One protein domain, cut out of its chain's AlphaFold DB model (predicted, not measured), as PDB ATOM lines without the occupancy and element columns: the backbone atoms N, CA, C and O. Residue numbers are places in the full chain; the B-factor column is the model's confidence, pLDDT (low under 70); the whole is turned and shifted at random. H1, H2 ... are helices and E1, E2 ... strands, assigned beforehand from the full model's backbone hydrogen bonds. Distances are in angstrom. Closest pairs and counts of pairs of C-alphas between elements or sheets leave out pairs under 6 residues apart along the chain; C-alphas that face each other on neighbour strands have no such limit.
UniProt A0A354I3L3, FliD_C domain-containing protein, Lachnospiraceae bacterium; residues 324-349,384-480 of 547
ATOM      1  N   ILE A 324     138.554 133.040 166.963       89.69
ATOM      2  CA  ILE A 324     139.113 134.395 167.068       89.69
ATOM      3  C   ILE A 324     140.630 134.336 167.285       89.69
ATOM      4  O   ILE A 324     141.354 135.124 166.676       89.69
ATOM      5  N   TYR A 325     141.114 133.414 168.125       93.56
ATOM      6  CA  TYR A 325     142.547 133.198 168.336       93.56
ATOM      7  C   TYR A 325     143.253 132.833 167.024       93.56
ATOM      8  O   TYR A 325     144.219 133.501 166.653       93.56
ATOM      9  N   ASP A 326     142.710 131.863 166.282       94.00
ATOM     10  CA  ASP A 326     143.265 131.413 164.999       94.00
ATOM     11  C   ASP A 326     143.326 132.556 163.979       94.00
ATOM     12  O   ASP A 326     144.354 132.782 163.348       94.00
ATOM     13  N   THR A 327     142.273 133.377 163.901       94.88
ATOM     14  CA  THR A 327     142.253 134.557 163.019       94.88
ATOM     15  C   THR A 327     143.373 135.551 163.358       94.88
ATOM     16  O   THR A 327     143.983 136.145 162.465       94.88
ATOM     17  N   ILE A 328     143.656 135.766 164.647       95.50
ATOM     18  CA  ILE A 328     144.748 136.647 165.080       95.50
ATOM     19  C   ILE A 328     146.104 136.016 164.735       95.50
ATOM     20  O   ILE A 328     146.990 136.723 164.248       95.50
ATOM     21  N   LYS A 329     146.262 134.706 164.944       95.31
ATOM     22  CA  LYS A 329     147.481 133.959 164.614       95.31
ATOM     23  C   LYS A 329     147.795 133.991 163.115       95.31
ATOM     24  O   LYS A 329     148.939 134.261 162.739       95.31
ATOM     25  N   ASP A 330     146.787 133.824 162.266       97.12
ATOM     26  CA  ASP A 330     146.925 133.926 160.810       97.12
ATOM     27  C   ASP A 330     147.378 135.328 160.388       97.12
ATOM     28  O   ASP A 330     148.345 135.481 159.639       97.12
ATOM     29  N   PHE A 331     146.756 136.371 160.941       96.38
ATOM     30  CA  PHE A 331     147.162 137.752 160.679       96.38
ATOM     31  C   PHE A 331     148.625 138.022 161.083       96.38
ATOM     32  O   PHE A 331     149.372 138.655 160.331       96.38
ATOM     33  N   ILE A 332     149.057 137.540 162.254       96.44
ATOM     34  CA  ILE A 332     150.450 137.674 162.705       96.44
ATOM     35  C   ILE A 332     151.404 136.922 161.766       96.44
ATOM     36  O   ILE A 332     152.470 137.442 161.427       96.44
ATOM     37  N   SER A 333     151.001 135.751 161.279       96.38
ATOM     38  CA  SER A 333     151.773 134.969 160.311       96.38
ATOM     39  C   SER A 333     151.939 135.705 158.976       96.38
ATOM     40  O   SER A 333     153.053 135.785 158.447       96.38
ATOM     41  N   GLU A 334     150.873 136.314 158.449       97.88
ATOM     42  CA  GLU A 334     150.936 137.138 157.236       97.88
ATOM     43  C   GLU A 334     151.811 138.382 157.429       97.88
ATOM     44  O   GLU A 334     152.677 138.669 156.594       97.88
ATOM     45  N   TYR A 335     151.646 139.089 158.553       96.81
ATOM     46  CA  TYR A 335     152.503 140.215 158.927       96.81
ATOM     47  C   TYR A 335     153.982 139.808 158.929       96.81
ATOM     48  O   TYR A 335     154.810 140.478 158.302       96.81
ATOM     49  N   ASN A 336     154.307 138.691 159.585       96.62
ATOM     50  CA  ASN A 336     155.669 138.179 159.686       96.62
ATOM     51  C   ASN A 336     156.243 137.809 158.320       96.62
ATOM     52  O   ASN A 336     157.388 138.148 158.026       96.62
ATOM     53  N   SER A 337     155.453 137.160 157.465       98.00
ATOM     54  CA  SER A 337     155.862 136.787 156.108       98.00
ATOM     55  C   SER A 337     156.225 138.012 155.260       98.00
ATOM     56  O   SER A 337     157.291 138.057 154.631       98.00
ATOM     57  N   ILE A 338     155.384 139.052 155.295       96.94
ATOM     58  CA  ILE A 338     155.617 140.299 154.557       96.94
ATOM     59  C   ILE A 338     156.849 141.021 155.111       96.94
ATOM     60  O   ILE A 338     157.740 141.395 154.345       96.94
ATOM     61  N   LEU A 339     156.937 141.190 156.433       97.25
ATOM     62  CA  LEU A 339     158.059 141.877 157.070       97.25
ATOM     63  C   LEU A 339     159.385 141.150 156.824       97.25
ATOM     64  O   LEU A 339     160.376 141.800 156.490       97.25
ATOM     65  N   LYS A 340     159.395 139.816 156.903       96.81
ATOM     66  CA  LYS A 340     160.557 138.985 156.574       96.81
ATOM     67  C   LYS A 340     160.992 139.183 155.127       96.81
ATOM     68  O   LYS A 340     162.153 139.492 154.886       96.81
ATOM     69  N   THR A 341     160.057 139.110 154.182       96.62
ATOM     70  CA  THR A 341     160.345 139.330 152.757       96.62
ATOM     71  C   THR A 341     160.959 140.712 152.518       96.62
ATOM     72  O   THR A 341     161.958 140.845 151.810       96.62
ATOM     73  N   MET A 342     160.407 141.757 153.144       96.31
ATOM     74  CA  MET A 342     160.973 143.105 153.059       96.31
ATOM     75  C   MET A 342     162.375 143.179 153.677       96.31
ATOM     76  O   MET A 342     163.279 143.764 153.079       96.31
ATOM     77  N   ASN A 343     162.583 142.571 154.847       95.75
ATOM     78  CA  ASN A 343     163.888 142.518 155.506       95.75
ATOM     79  C   ASN A 343     164.927 141.774 154.653       95.75
ATOM     80  O   ASN A 343     166.059 142.251 154.553       95.75
ATOM     81  N   ASP A 344     164.557 140.667 154.011       95.12
ATOM     82  CA  ASP A 344     165.437 139.873 153.149       95.12
ATOM     83  C   ASP A 344     165.894 140.683 151.928       95.12
ATOM     84  O   ASP A 344     167.094 140.783 151.658       95.12
ATOM     85  N   TYR A 345     164.964 141.352 151.236       95.44
ATOM     86  CA  TYR A 345     165.295 142.232 150.111       95.44
ATOM     87  C   TYR A 345     166.136 143.440 150.539       95.44
ATOM     88  O   TYR A 345     167.125 143.778 149.885       95.44
ATOM     89  N   TYR A 346     165.798 144.067 151.667       96.19
ATOM     90  CA  TYR A 346     166.526 145.226 152.177       96.19
ATOM     91  C   TYR A 346     167.962 144.873 152.598       96.19
ATOM     92  O   TYR A 346     168.899 145.651 152.368       96.19
ATOM     93  N   ASN A 347     168.149 143.696 153.200       94.75
ATOM     94  CA  ASN A 347     169.435 143.197 153.690       94.75
ATOM     95  C   ASN A 347     170.173 142.295 152.690       94.75
ATOM     96  O   ASN A 347     171.201 141.717 153.054       94.75
ATOM     97  N   ALA A 348     169.707 142.203 151.442       94.94
ATOM     98  CA  ALA A 348     170.294 141.340 150.427       94.94
ATOM     99  C   ALA A 348     171.815 141.540 150.265       94.94
ATOM    100  O   ALA A 348     172.384 142.625 150.459       94.94
ATOM    101  N   SER A 349     172.503 140.461 149.887       93.12
ATOM    102  CA  SER A 349     173.945 140.494 149.630       93.12
ATOM    103  C   SER A 349     174.271 141.386 148.435       93.12
ATOM    104  O   SER A 349     173.590 141.340 147.419       93.12
ATOM    105  N   ARG A 384     169.220 147.906 150.534       96.06
ATOM    106  CA  ARG A 384     169.271 149.241 151.155       96.06
ATOM    107  C   ARG A 384     168.343 150.270 150.488       96.06
ATOM    108  O   ARG A 384     168.640 151.455 150.544       96.06
ATOM    109  N   ASP A 385     167.238 149.828 149.889       96.94
ATOM    110  CA  ASP A 385     166.236 150.719 149.299       96.94
ATOM    111  C   ASP A 385     165.524 151.568 150.370       96.94
ATOM    112  O   ASP A 385     165.071 151.052 151.398       96.94
ATOM    113  N   ASP A 386     165.425 152.879 150.136       96.06
ATOM    114  CA  ASP A 386     164.860 153.831 151.100       96.06
ATOM    115  C   ASP A 386     163.338 153.681 151.238       96.06
ATOM    116  O   ASP A 386     162.799 153.808 152.344       96.06
ATOM    117  N   THR A 387     162.637 153.358 150.144       95.38
ATOM    118  CA  THR A 387     161.193 153.076 150.173       95.38
ATOM    119  C   THR A 387     160.922 151.842 151.023       95.38
ATOM    120  O   THR A 387     160.094 151.888 151.936       95.38
ATOM    121  N   LEU A 388     161.671 150.763 150.796       96.06
ATOM    122  CA  LEU A 388     161.560 149.531 151.568       96.06
ATOM    123  C   LEU A 388     161.896 149.749 153.052       96.06
ATOM    124  O   LEU A 388     161.150 149.306 153.921       96.06
ATOM    125  N   SER A 389     162.950 150.514 153.355       96.94
ATOM    126  CA  SER A 389     163.296 150.928 154.726       96.94
ATOM    127  C   SER A 389     162.151 151.679 155.419       96.94
ATOM    128  O   SER A 389     161.817 151.417 156.580       96.94
ATOM    129  N   SER A 390     161.509 152.600 154.693       96.75
ATOM    130  CA  SER A 390     160.364 153.384 155.171       96.75
ATOM    131  C   SER A 390     159.137 152.510 155.445       96.75
ATOM    132  O   SER A 390     158.424 152.751 156.422       96.75
ATOM    133  N   LEU A 391     158.899 151.483 154.623       96.81
ATOM    134  CA  LEU A 391     157.811 150.520 154.810       96.81
ATOM    135  C   LEU A 391     158.070 149.581 155.990       96.81
ATOM    136  O   LEU A 391     157.201 149.447 156.848       96.81
ATOM    137  N   ILE A 392     159.273 149.011 156.096       97.31
ATOM    138  CA  ILE A 392     159.696 148.205 157.255       97.31
ATOM    139  C   ILE A 392     159.507 149.007 158.547       97.31
ATOM    140  O   ILE A 392     158.942 148.513 159.524       97.31
ATOM    141  N   SER A 393     159.932 150.272 158.540       96.69
ATOM    142  CA  SER A 393     159.773 151.170 159.686       96.69
ATOM    143  C   SER A 393     158.302 151.389 160.038       96.69
ATOM    144  O   SER A 393     157.961 151.296 161.212       96.69
ATOM    145  N   SER A 394     157.431 151.605 159.045       96.69
ATOM    146  CA  SER A 394     155.977 151.730 159.238       96.69
ATOM    147  C   SER A 394     155.345 150.472 159.829       96.69
ATOM    148  O   SER A 394     154.563 150.568 160.775       96.69
ATOM    149  N   PHE A 395     155.685 149.294 159.305       96.75
ATOM    150  CA  PHE A 395     155.187 148.019 159.823       96.75
ATOM    151  C   PHE A 395     155.563 147.839 161.294       96.75
ATOM    152  O   PHE A 395     154.719 147.476 162.112       96.75
ATOM    153  N   ARG A 396     156.812 148.141 161.655       95.38
ATOM    154  CA  ARG A 396     157.296 148.011 163.033       95.38
ATOM    155  C   ARG A 396     156.695 149.071 163.952       95.38
ATOM    156  O   ARG A 396     156.196 148.737 165.021       95.38
ATOM    157  N   SER A 397     156.696 150.342 163.549       94.88
ATOM    158  CA  SER A 397     156.243 151.442 164.406       94.88
ATOM    159  C   SER A 397     154.752 151.379 164.712       94.88
ATOM    160  O   SER A 397     154.357 151.662 165.839       94.88
ATOM    161  N   ASN A 398     153.925 151.017 163.723       96.00
ATOM    162  CA  ASN A 398     152.482 150.931 163.930       96.00
ATOM    163  C   ASN A 398     152.122 149.722 164.796       96.00
ATOM    164  O   ASN A 398     151.363 149.882 165.745       96.00
ATOM    165  N   MET A 399     152.720 148.552 164.542       94.75
ATOM    166  CA  MET A 399     152.430 147.346 165.329       94.75
ATOM    167  C   MET A 399     152.969 147.405 166.761       94.75
ATOM    168  O   MET A 399     152.345 146.880 167.677       94.75
ATOM    169  N   MET A 400     154.085 148.103 166.990       91.06
ATOM    170  CA  MET A 400     154.581 148.407 168.340       91.06
ATOM    171  C   MET A 400     153.871 149.612 168.985       91.06
ATOM    172  O   MET A 400     154.210 150.004 170.105       91.06
ATOM    173  N   GLY A 401     152.920 150.225 168.278       93.94
ATOM    174  CA  GLY A 401     152.146 151.363 168.749       93.94
ATOM    175  C   GLY A 401     151.139 150.993 169.836       93.94
ATOM    176  O   GLY A 401     150.947 149.829 170.197       93.94
ATOM    177  N   THR A 402     150.475 152.017 170.366       95.69
ATOM    178  CA  THR A 402     149.463 151.860 171.409       95.69
ATOM    179  C   THR A 402     148.139 152.507 171.026       95.69
ATOM    180  O   THR A 402     148.079 153.404 170.184       95.69
ATOM    181  N   VAL A 403     147.061 152.033 171.647       95.19
ATOM    182  CA  VAL A 403     145.683 152.461 171.407       95.19
ATOM    183  C   VAL A 403     144.942 152.617 172.726       95.19
ATOM    184  O   VAL A 403     145.151 151.847 173.662       95.19
ATOM    185  N   THR A 404     144.073 153.619 172.818       96.31
ATOM    186  CA  THR A 404     143.228 153.827 174.001       96.31
ATOM    187  C   THR A 404     141.892 153.123 173.792       96.31
ATOM    188  O   THR A 404     141.145 153.489 172.886       96.31
ATOM    189  N   ALA A 405     141.599 152.114 174.614       93.50
ATOM    190  CA  ALA A 405     140.346 151.362 174.541       93.50
ATOM    191  C   ALA A 405     139.186 152.121 175.210       93.50
ATOM    192  O   ALA A 405     139.388 153.122 175.905       93.50
ATOM    193  N   SER A 406     137.959 151.618 175.057       91.50
ATOM    194  CA  SER A 406     136.739 152.225 175.614       91.50
ATOM    195  C   SER A 406     136.747 152.365 177.143       91.50
ATOM    196  O   SER A 406     136.065 153.226 177.694       91.50
ATOM    197  N   ASN A 407     137.569 151.571 177.832       90.06
ATOM    198  CA  ASN A 407     137.803 151.662 179.275       90.06
ATOM    199  C   ASN A 407     138.769 152.800 179.687       90.06
ATOM    200  O   ASN A 407     139.114 152.912 180.864       90.06
ATOM    201  N   GLY A 408     139.235 153.622 178.738       91.25
ATOM    202  CA  GLY A 408     140.110 154.774 178.973       91.25
ATOM    203  C   GLY A 408     141.584 154.436 179.213       91.25
ATOM    204  O   GLY A 408     142.378 155.345 179.450       91.25
ATOM    205  N   LYS A 409     141.971 153.155 179.159       95.38
ATOM    206  CA  LYS A 409     143.365 152.715 179.313       95.38
ATOM    207  C   LYS A 409     144.038 152.540 177.954       95.38
ATOM    208  O   LYS A 409     143.392 152.207 176.960       95.38
ATOM    209  N   THR A 410     145.350 152.747 177.935       96.56
ATOM    210  CA  THR A 410     146.195 152.576 176.753       96.56
ATOM    211  C   THR A 410     146.808 151.180 176.738       96.56
ATOM    212  O   THR A 410     147.416 150.759 177.721       96.56
ATOM    213  N   TYR A 411     146.666 150.487 175.614       96.69
ATOM    214  CA  TYR A 411     147.134 149.123 175.385       96.69
ATOM    215  C   TYR A 411     147.978 149.053 174.116       96.69
ATOM    216  O   TYR A 411     147.859 149.901 173.238       96.69
ATOM    217  N   GLY A 412     148.802 148.019 174.000       95.81
ATOM    218  CA  GLY A 412     149.473 147.639 172.756       95.81
ATOM    219  C   GLY A 412     149.465 146.121 172.609       95.81
ATOM    220  O   GLY A 412     148.968 145.420 173.493       95.81
ATOM    221  N   LEU A 413     150.057 145.598 171.537       96.50
ATOM    222  CA  LEU A 413     150.130 144.149 171.293       96.50
ATOM    223  C   LEU A 413     150.784 143.375 172.452       96.50
ATOM    224  O   LEU A 413     150.332 142.292 172.816       96.50
ATOM    225  N   SER A 414     151.747 143.989 173.141       95.25
ATOM    226  CA  SER A 414     152.377 143.413 174.337       95.25
ATOM    227  C   SER A 414     151.404 143.169 175.493       95.25
ATOM    228  O   SER A 414     151.627 142.266 176.300       95.25
ATOM    229  N   SER A 415     150.303 143.928 175.569       95.25
ATOM    230  CA  SER A 415     149.235 143.714 176.557       95.25
ATOM    231  C   SER A 415     148.481 142.406 176.317       95.25
ATOM    232  O   SER A 415     147.938 141.843 177.260       95.25
ATOM    233  N   LEU A 416     148.500 141.914 175.077       96.38
ATOM    234  CA  LEU A 416     147.915 140.642 174.658       96.38
ATOM    235  C   LEU A 416     148.923 139.488 174.696       96.38
ATOM    236  O   LEU A 416     148.595 138.376 174.314       96.38
ATOM    237  N   GLY A 417     150.161 139.736 175.133       95.50
ATOM    238  CA  GLY A 417     151.232 138.744 175.059       95.50
ATOM    239  C   GLY A 417     151.862 138.602 173.672       95.50
ATOM    240  O   GLY A 417     152.654 137.689 173.482       95.50
ATOM    241  N   ILE A 418     151.575 139.513 172.738       97.00
ATOM    242  CA  ILE A 418     152.209 139.542 171.417       97.00
ATOM    243  C   ILE A 418     153.452 140.440 171.487       97.00
ATOM    244  O   ILE A 418     153.364 141.618 171.847       97.00
ATOM    245  N   THR A 419     154.629 139.894 171.195       94.81
ATOM    246  CA  THR A 419     155.923 140.569 171.385       94.81
ATOM    247  C   THR A 419     156.891 140.293 170.233       94.81
ATOM    248  O   THR A 419     156.512 139.648 169.274       94.81
ATOM    249  N   THR A 420     158.113 140.813 170.293       94.88
ATOM    250  CA  THR A 420     159.210 140.463 169.370       94.88
ATOM    251  C   THR A 420     160.205 139.570 170.101       94.88
ATOM    252  O   THR A 420     160.246 139.646 171.332       94.88
ATOM    253  N   SER A 421     161.051 138.819 169.391       92.25
ATOM    254  CA  SER A 421     162.059 137.959 170.019       92.25
ATOM    255  C   SER A 421     162.912 138.702 171.053       92.25
ATOM    256  O   SER A 421     163.373 139.833 170.849       92.25
ATOM    257  N   GLY A 422     163.140 138.047 172.192       85.31
ATOM    258  CA  GLY A 422     164.053 138.506 173.235       85.31
ATOM    259  C   GLY A 422     165.493 138.043 173.006       85.31
ATOM    260  O   GLY A 422     166.396 138.514 173.703       85.31
ATOM    261  N   LYS A 423     165.710 137.115 172.064       87.56
ATOM    262  CA  LYS A 423     166.994 136.439 171.816       87.56
ATOM    263  C   LYS A 423     167.564 136.741 170.429       87.56
ATOM    264  O   LYS A 423     168.774 136.945 170.320       87.56
ATOM    265  N   ASP A 424     166.726 136.790 169.399       86.81
ATOM    266  CA  ASP A 424     167.120 136.998 168.008       86.81
ATOM    267  C   ASP A 424     166.661 138.359 167.477       86.81
ATOM    268  O   ASP A 424     165.638 138.523 166.820       86.81
ATOM    269  N   TRP A 425     167.484 139.375 167.715       82.75
ATOM    270  CA  TRP A 425     167.227 140.713 167.191       82.75
ATOM    271  C   TRP A 425     167.397 140.819 165.663       82.75
ATOM    272  O   TRP A 425     167.019 141.845 165.085       82.75
ATOM    273  N   TYR A 426     167.964 139.802 164.999       85.06
ATOM    274  CA  TYR A 426     168.194 139.806 163.552       85.06
ATOM    275  C   TYR A 426     166.940 139.477 162.741       85.06
ATOM    276  O   TYR A 426     166.916 139.769 161.545       85.06
ATOM    277  N   GLU A 427     165.883 138.961 163.370       89.06
ATOM    278  CA  GLU A 427     164.601 138.690 162.705       89.06
ATOM    279  C   GLU A 427     163.916 139.965 162.175       89.06
ATOM    280  O   GLU A 427     163.046 139.924 161.306       89.06
ATOM    281  N   GLY A 428     164.339 141.133 162.672       89.62
ATOM    282  CA  GLY A 428     163.924 142.424 162.135       89.62
ATOM    283  C   GLY A 428     162.519 142.856 162.556       89.62
ATOM    284  O   GLY A 428     161.907 143.661 161.853       89.62
ATOM    285  N   GLY A 429     162.051 142.392 163.720       92.44
ATOM    286  CA  GLY A 429     160.797 142.821 164.348       92.44
ATOM    287  C   GLY A 429     159.593 141.937 164.032       92.44
ATOM    288  O   GLY A 429     158.482 142.463 163.981       92.44
ATOM    289  N   LEU A 430     159.816 140.640 163.799       96.19
ATOM    290  CA  LEU A 430     158.732 139.664 163.712       96.19
ATOM    291  C   LEU A 430     157.974 139.606 165.044       96.19
ATOM    292  O   LEU A 430     158.518 139.904 166.107       96.19
ATOM    293  N   LEU A 431     156.688 139.292 164.962       96.81
ATOM    294  CA  LEU A 431     155.789 139.197 166.098       96.81
ATOM    295  C   LEU A 431     155.586 137.742 166.508       96.81
ATOM    296  O   LEU A 431     155.395 136.863 165.675       96.81
ATOM    297  N   HIS A 432     155.565 137.534 167.811       96.31
ATOM    298  CA  HIS A 432     155.532 136.260 168.500       96.31
ATOM    299  C   HIS A 432     154.388 136.272 169.502       96.31
ATOM    300  O   HIS A 432     154.214 137.262 170.223       96.31
ATOM    301  N   ILE A 433     153.607 135.199 169.557       97.06
ATOM    302  CA  ILE A 433     152.499 135.065 170.504       97.06
ATOM    303  C   ILE A 433     153.000 134.216 171.674       97.06
ATOM    304  O   ILE A 433     153.372 133.059 171.509       97.06
ATOM    305  N   LYS A 434     153.027 134.790 172.881       96.62
ATOM    306  CA  LYS A 434     153.428 134.039 174.078       96.62
ATOM    307  C   LYS A 434     152.466 132.887 174.345       96.62
ATOM    308  O   LYS A 434     151.258 133.106 174.321       96.62
ATOM    309  N   GLY A 435     153.006 131.706 174.642       94.12
ATOM    310  CA  GLY A 435     152.230 130.488 174.875       94.12
ATOM    311  C   GLY A 435     151.602 129.882 173.619       94.12
ATOM    312  O   GLY A 435     150.716 129.041 173.749       94.12
ATOM    313  N   ASP A 436     152.012 130.315 172.423       94.25
ATOM    314  CA  ASP A 436     151.662 129.637 171.175       94.25
ATOM    315  C   ASP A 436     152.553 128.405 170.979       94.25
ATOM    316  O   ASP A 436     153.778 128.486 171.078       94.25
ATOM    317  N   GLU A 437     151.941 127.256 170.706       90.75
ATOM    318  CA  GLU A 437     152.640 125.972 170.580       90.75
ATOM    319  C   GLU A 437     153.576 125.907 169.366       90.75
ATOM    320  O   GLU A 437     154.562 125.168 169.387       90.75
ATOM    321  N   ASP A 438     153.308 126.722 168.344       90.25
ATOM    322  CA  ASP A 438     154.140 126.826 167.142       90.25
ATOM    323  C   ASP A 438     155.314 127.809 167.307       90.25
ATOM    324  O   ASP A 438     156.185 127.904 166.436       90.25
ATOM    325  N   ASP A 439     155.374 128.536 168.426       90.50
ATOM    326  CA  ASP A 439     156.419 129.511 168.716       90.50
ATOM    327  C   ASP A 439     157.498 128.915 169.625       90.50
ATOM    328  O   ASP A 439     157.415 128.942 170.854       90.50
ATOM    329  N   ALA A 440     158.571 128.407 169.020       89.56
ATOM    330  CA  ALA A 440     159.651 127.747 169.753       89.56
ATOM    331  C   ALA A 440     160.333 128.626 170.827       89.56
ATOM    332  O   ALA A 440     160.992 128.086 171.718       89.56
ATOM    333  N   GLU A 441     160.237 129.961 170.756       92.00
ATOM    334  CA  GLU A 441     160.831 130.838 171.771       92.00
ATOM    335  C   GLU A 441     159.927 131.018 172.991       92.00
ATOM    336  O   GLU A 441     160.446 131.104 174.112       92.00
ATOM    337  N   TYR A 442     158.612 131.072 172.774       94.06
ATOM    338  CA  TYR A 442     157.638 131.452 173.795       94.06
ATOM    339  C   TYR A 442     156.586 130.386 174.124       94.06
ATOM    340  O   TYR A 442     155.712 130.665 174.945       94.06
ATOM    341  N   MET A 443     156.677 129.180 173.556       92.62
ATOM    342  CA  MET A 443     155.725 128.081 173.789       92.62
ATOM    343  C   MET A 443     155.533 127.716 175.270       92.62
ATOM    344  O   MET A 443     154.444 127.320 175.669       92.62
ATOM    345  N   ASP A 444     156.564 127.889 176.103       92.75
ATOM    346  CA  ASP A 444     156.511 127.587 177.543       92.75
ATOM    347  C   ASP A 444     155.939 128.745 178.396       92.75
ATOM    348  O   ASP A 444     155.866 128.644 179.625       92.75
ATOM    349  N   GLU A 445     155.572 129.877 177.784       94.38
ATOM    350  CA  GLU A 445     154.995 131.029 178.488       94.38
ATOM    351  C   GLU A 445     153.456 130.968 178.603       94.38
ATOM    352  O   GLU A 445     152.777 130.233 177.896       94.38
ATOM    353  N   GLU A 446     152.868 131.770 179.502       94.56
ATOM    354  CA  GLU A 446     151.403 131.878 179.632       94.56
ATOM    355  C   GLU A 446     150.781 132.517 178.376       94.56
ATOM    356  O   GLU A 446     151.135 133.650 178.017       94.56
ATOM    357  N   ASN A 447     149.788 131.844 177.778       95.38
ATOM    358  CA  ASN A 447     149.015 132.378 176.656       95.38
ATOM    359  C   ASN A 447     148.027 133.461 177.113       95.38
ATOM    360  O   ASN A 447     146.854 133.228 177.418       95.38
ATOM    361  N   LYS A 448     148.532 134.694 177.192       95.19
ATOM    362  CA  LYS A 448     147.744 135.862 177.610       95.19
ATOM    363  C   LYS A 448     146.646 136.221 176.617       95.19
ATOM    364  O   LYS A 448     145.638 136.785 177.041       95.19
ATOM    365  N   LEU A 449     146.836 135.919 175.334       95.94
ATOM    366  CA  LEU A 449     145.849 136.209 174.300       95.94
ATOM    367  C   LEU A 449     144.612 135.329 174.489       95.94
ATOM    368  O   LEU A 449     143.506 135.855 174.584       95.94
ATOM    369  N   GLU A 450     144.796 134.017 174.623       93.44
ATOM    370  CA  GLU A 450     143.707 133.057 174.840       93.44
ATOM    371  C   GLU A 450     142.938 133.343 176.140       93.44
ATOM    372  O   GLU A 450     141.701 133.366 176.174       93.44
ATOM    373  N   LYS A 451     143.671 133.668 177.211       93.75
ATOM    374  CA  LYS A 451     143.079 134.079 178.486       93.75
ATOM    375  C   LYS A 451     142.213 135.332 178.344       93.75
ATOM    376  O   LYS A 451     141.064 135.332 178.781       93.75
ATOM    377  N   LEU A 452     142.731 136.386 177.710       93.25
ATOM    378  CA  LEU A 452     141.979 137.627 177.509       93.25
ATOM    379  C   LEU A 452     140.803 137.453 176.546       93.25
ATOM    380  O   LEU A 452     139.785 138.102 176.740       93.25
ATOM    381  N   LEU A 453     140.896 136.566 175.552       93.50
ATOM    382  CA  LEU A 453     139.763 136.224 174.688       93.50
ATOM    383  C   LEU A 453     138.631 135.541 175.461       93.50
ATOM    384  O   LEU A 453     137.461 135.758 175.153       93.50
ATOM    385  N   THR A 454     138.972 134.751 176.478       90.31
ATOM    386  CA  THR A 454     137.989 134.109 177.360       90.31
ATOM    387  C   THR A 454     137.363 135.107 178.338       90.31
ATOM    388  O   THR A 454     136.162 135.048 178.599       90.31
ATOM    389  N   GLU A 455     138.161 136.029 178.882       91.31
ATOM    390  CA  GLU A 455     137.719 136.998 179.894       91.31
ATOM    391  C   GLU A 455     136.996 138.223 179.295       91.31
ATOM    392  O   GLU A 455     135.943 138.620 179.795       91.31
ATOM    393  N   ASP A 456     137.552 138.833 178.242       91.75
ATOM    394  CA  ASP A 456     137.060 140.063 177.606       91.75
ATOM    395  C   ASP A 456     137.438 140.117 176.102       91.75
ATOM    396  O   ASP A 456     138.352 140.845 175.691       91.75
ATOM    397  N   PRO A 457     136.733 139.357 175.240       90.62
ATOM    398  CA  PRO A 457     137.018 139.319 173.804       90.62
ATOM    399  C   PRO A 457     136.794 140.674 173.112       90.62
ATOM    400  O   PRO A 457     137.436 140.978 172.103       90.62
ATOM    401  N   ASP A 458     135.915 141.516 173.662       90.75
ATOM    402  CA  ASP A 458     135.600 142.822 173.086       90.75
ATOM    403  C   ASP A 458     136.776 143.800 173.280       90.75
ATOM    404  O   ASP A 458     137.051 144.628 172.404       90.75
ATOM    405  N   LEU A 459     137.518 143.688 174.390       94.00
ATOM    406  CA  LEU A 459     138.769 144.420 174.599       94.00
ATOM    407  C   LEU A 459     139.867 143.966 173.631       94.00
ATOM    408  O   LEU A 459     140.536 144.818 173.041       94.00
ATOM    409  N   VAL A 460     140.037 142.654 173.423       95.00
ATOM    410  CA  VAL A 460     141.027 142.116 172.468       95.00
ATOM    411  C   VAL A 460     140.771 142.668 171.064       95.00
ATOM    412  O   VAL A 460     141.687 143.194 170.426       95.00
ATOM    413  N   MET A 461     139.511 142.648 170.618       92.88
ATOM    414  CA  MET A 461     139.106 143.183 169.317       92.88
ATOM    415  C   MET A 461     139.419 144.678 169.173       92.88
ATOM    416  O   MET A 461     139.916 145.099 168.126       92.88
ATOM    417  N   GLN A 462     139.166 145.489 170.207       94.88
ATOM    418  CA  GLN A 462     139.485 146.922 170.188       94.88
ATOM    419  C   GLN A 462     140.988 147.180 170.057       94.88
ATOM    420  O   GLN A 462     141.390 148.074 169.308       94.88
ATOM    421  N   ILE A 463     141.817 146.404 170.765       95.94
ATOM    422  CA  ILE A 463     143.275 146.555 170.730       95.94
ATOM    423  C   ILE A 463     143.806 146.221 169.333       95.94
ATOM    424  O   ILE A 463     144.486 147.053 168.731       95.94
ATOM    425  N   LEU A 464     143.450 145.044 168.803       95.38
ATOM    426  CA  LEU A 464     143.874 144.600 167.471       95.38
ATOM    427  C   LEU A 464     143.418 145.582 166.399       95.38
ATOM    428  O   LEU A 464     144.244 146.093 165.652       95.38
ATOM    429  N   THR A 465     142.124 145.906 166.378       94.81
ATOM    430  CA  THR A 465     141.541 146.805 165.373       94.81
ATOM    431  C   THR A 465     142.183 148.185 165.412       94.81
ATOM    432  O   THR A 465     142.446 148.778 164.370       94.81
ATOM    433  N   GLY A 466     142.465 148.723 166.600       95.25
ATOM    434  CA  GLY A 466     143.125 150.018 166.710       95.25
ATOM    435  C   GLY A 466     144.540 150.003 166.118       95.25
ATOM    436  O   GLY A 466     144.902 150.903 165.362       95.25
ATOM    437  N   VAL A 467     145.334 148.979 166.444       95.12
ATOM    438  CA  VAL A 467     146.723 148.859 165.976       95.12
ATOM    439  C   VAL A 467     146.772 148.607 164.464       95.12
ATOM    440  O   VAL A 467     147.520 149.281 163.751       95.12
ATOM    441  N   THR A 468     145.937 147.703 163.949       95.31
ATOM    442  CA  THR A 468     145.887 147.393 162.514       95.31
ATOM    443  C   THR A 468     145.329 148.551 161.689       95.31
ATOM    444  O   THR A 468     145.852 148.824 160.610       95.31
ATOM    445  N   ASN A 469     144.354 149.311 162.204       96.19
ATOM    446  CA  ASN A 469     143.860 150.519 161.535       96.19
ATOM    447  C   ASN A 469     144.937 151.602 161.408       96.19
ATOM    448  O   ASN A 469     144.985 152.285 160.386       96.19
ATOM    449  N   ASN A 470     145.817 151.754 162.404       95.62
ATOM    450  CA  ASN A 470     146.937 152.695 162.315       95.62
ATOM    451  C   ASN A 470     147.912 152.295 161.199       95.62
ATOM    452  O   ASN A 470     148.276 153.134 160.373       95.62
ATOM    453  N   LEU A 471     148.268 151.005 161.128       95.81
ATOM    454  CA  LEU A 471     149.094 150.473 160.043       95.81
ATOM    455  C   LEU A 471     148.425 150.694 158.681       95.81
ATOM    456  O   LEU A 471     149.048 151.227 157.765       95.81
ATOM    457  N   TYR A 472     147.146 150.339 158.562       95.94
ATOM    458  CA  TYR A 472     146.380 150.515 157.334       95.94
ATOM    459  C   TYR A 472     146.340 151.983 156.886       95.94
ATOM    460  O   TYR A 472     146.606 152.283 155.720       95.94
ATOM    461  N   ALA A 473     146.072 152.912 157.805       96.81
ATOM    462  CA  ALA A 473     146.033 154.341 157.515       96.81
ATOM    463  C   ALA A 473     147.399 154.882 157.056       96.81
ATOM    464  O   ALA A 473     147.464 155.668 156.107       96.81
ATOM    465  N   ASP A 474     148.496 154.453 157.686       96.38
ATOM    466  CA  ASP A 474     149.845 154.864 157.292       96.38
ATOM    467  C   ASP A 474     150.228 154.316 155.905       96.38
ATOM    468  O   ASP A 474     150.720 155.059 155.053       96.38
ATOM    469  N   LEU A 475     149.912 153.048 155.617       95.81
ATOM    470  CA  LEU A 475     150.128 152.454 154.293       95.81
ATOM    471  C   LEU A 475     149.279 153.127 153.210       95.81
ATOM    472  O   LEU A 475     149.779 153.402 152.117       95.81
ATOM    473  N   GLN A 476     148.021 153.454 153.506       95.62
ATOM    474  CA  GLN A 476     147.150 154.190 152.589       95.62
ATOM    475  C   GLN A 476     147.703 155.590 152.295       95.62
ATOM    476  O   GLN A 476     147.735 156.033 151.145       95.62
ATOM    477  N   LYS A 477     148.203 156.284 153.320       95.25
ATOM    478  CA  LYS A 477     148.852 157.584 153.149       95.25
ATOM    479  C   LYS A 477     150.104 157.476 152.276       95.25
ATOM    480  O   LYS A 477     150.294 158.299 151.385       95.25
ATOM    481  N   LYS A 478     150.940 156.460 152.501       93.62
ATOM    482  CA  LYS A 478     152.181 156.231 151.739       93.62
ATOM    483  C   LYS A 478     151.945 155.788 150.300       93.62
ATOM    484  O   LYS A 478     152.777 156.068 149.448       93.62
ATOM    485  N   SER A 479     150.812 155.149 150.030       94.69
ATOM    486  CA  SER A 479     150.405 154.712 148.691       94.69
ATOM    487  C   SER A 479     149.412 155.660 148.006       94.69
ATOM    488  O   SER A 479     148.789 155.313 147.001       94.69
ATOM    489  N   SER A 480     149.235 156.870 148.538       94.50
ATOM    490  CA  SER A 480     148.398 157.894 147.914       94.50
ATOM    491  C   SER A 480     149.038 158.419 146.624       94.50
ATOM    492  O   SER A 480     150.256 158.564 146.534       94.50
TER     493      SER A 480
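AT A GLANCE: This is residues 324 to 349 and 384 to 480 of the 547 residues of the protein "FliD_C domain-containing protein" of Lachnospiraceae bacterium (UniProt A0A354I3L3). Three helices, H1, H2 and H5, run roughly side by side as a loose bundle, with H2 antiparallel to the other two; the small hairpin E1 and E2 packs on H5, and the short helices H3 and H4 lie toward the end where H1 and H5 begin. A long unnamed stretch, residues 417 to 447, joins H3 to H4. The printed part has 123 residues, in the order H1 H2 E1 E2 H3 H4 H5, mostly helix; it is compact, with a radius of gyration of the C-alphas of 14.9 A and spans of 46 by 35 by 21 A.

HOW THE PARTS SIT: E1, residues 402 to 404, and E2, residues 410 to 412, form an antiparallel hairpin, with N 403 and O 411 at 2.8 A. H5, residues 457 to 478, comes closest to E1 at the C-alphas of Val 403 and Gly 466, 5.9 A. With residues 467 to 475 alone H5 touches H2, residues 386 to 399, at a shallow tilt of 18 degrees, opposite ways; the closest C-alphas, of Asn 398 and Leu 471, are 5.2 A apart. H1, residues 324 to 346, touches H2 with residues 339 to 346 alone, the closest C-alphas being Leu 339 and Ile 392, 6.5 A. H3, residues 413 to 416, only just touches H4, residues 448 to 455, with 3 pairs of C-alphas within 8 A, the closest Leu 416 and Leu 449 at 4.9 A. Every O i to N i+4 pair is within hydrogen-bond range in H1, H2, H4 and H5; H3 is too short for one.

IN THESE COORDINATES: H1 is 33.0 A long from C-alpha 324 at (139.113, 134.395, 167.068), H2 20.0 A, and H5 31.7 A, ending at C-alpha 478 at (152.181, 156.231, 151.739).

THE WHOLE: The C-alphas farthest apart, of Ser 349 and Asn 407, are 48.1 A apart. Residues 350 to 383 are not printed, and C-alphas 349 and 384 across that cut are 10.0 A apart. The link H3 to H4 is long. No printed residue has a pLDDT under 70.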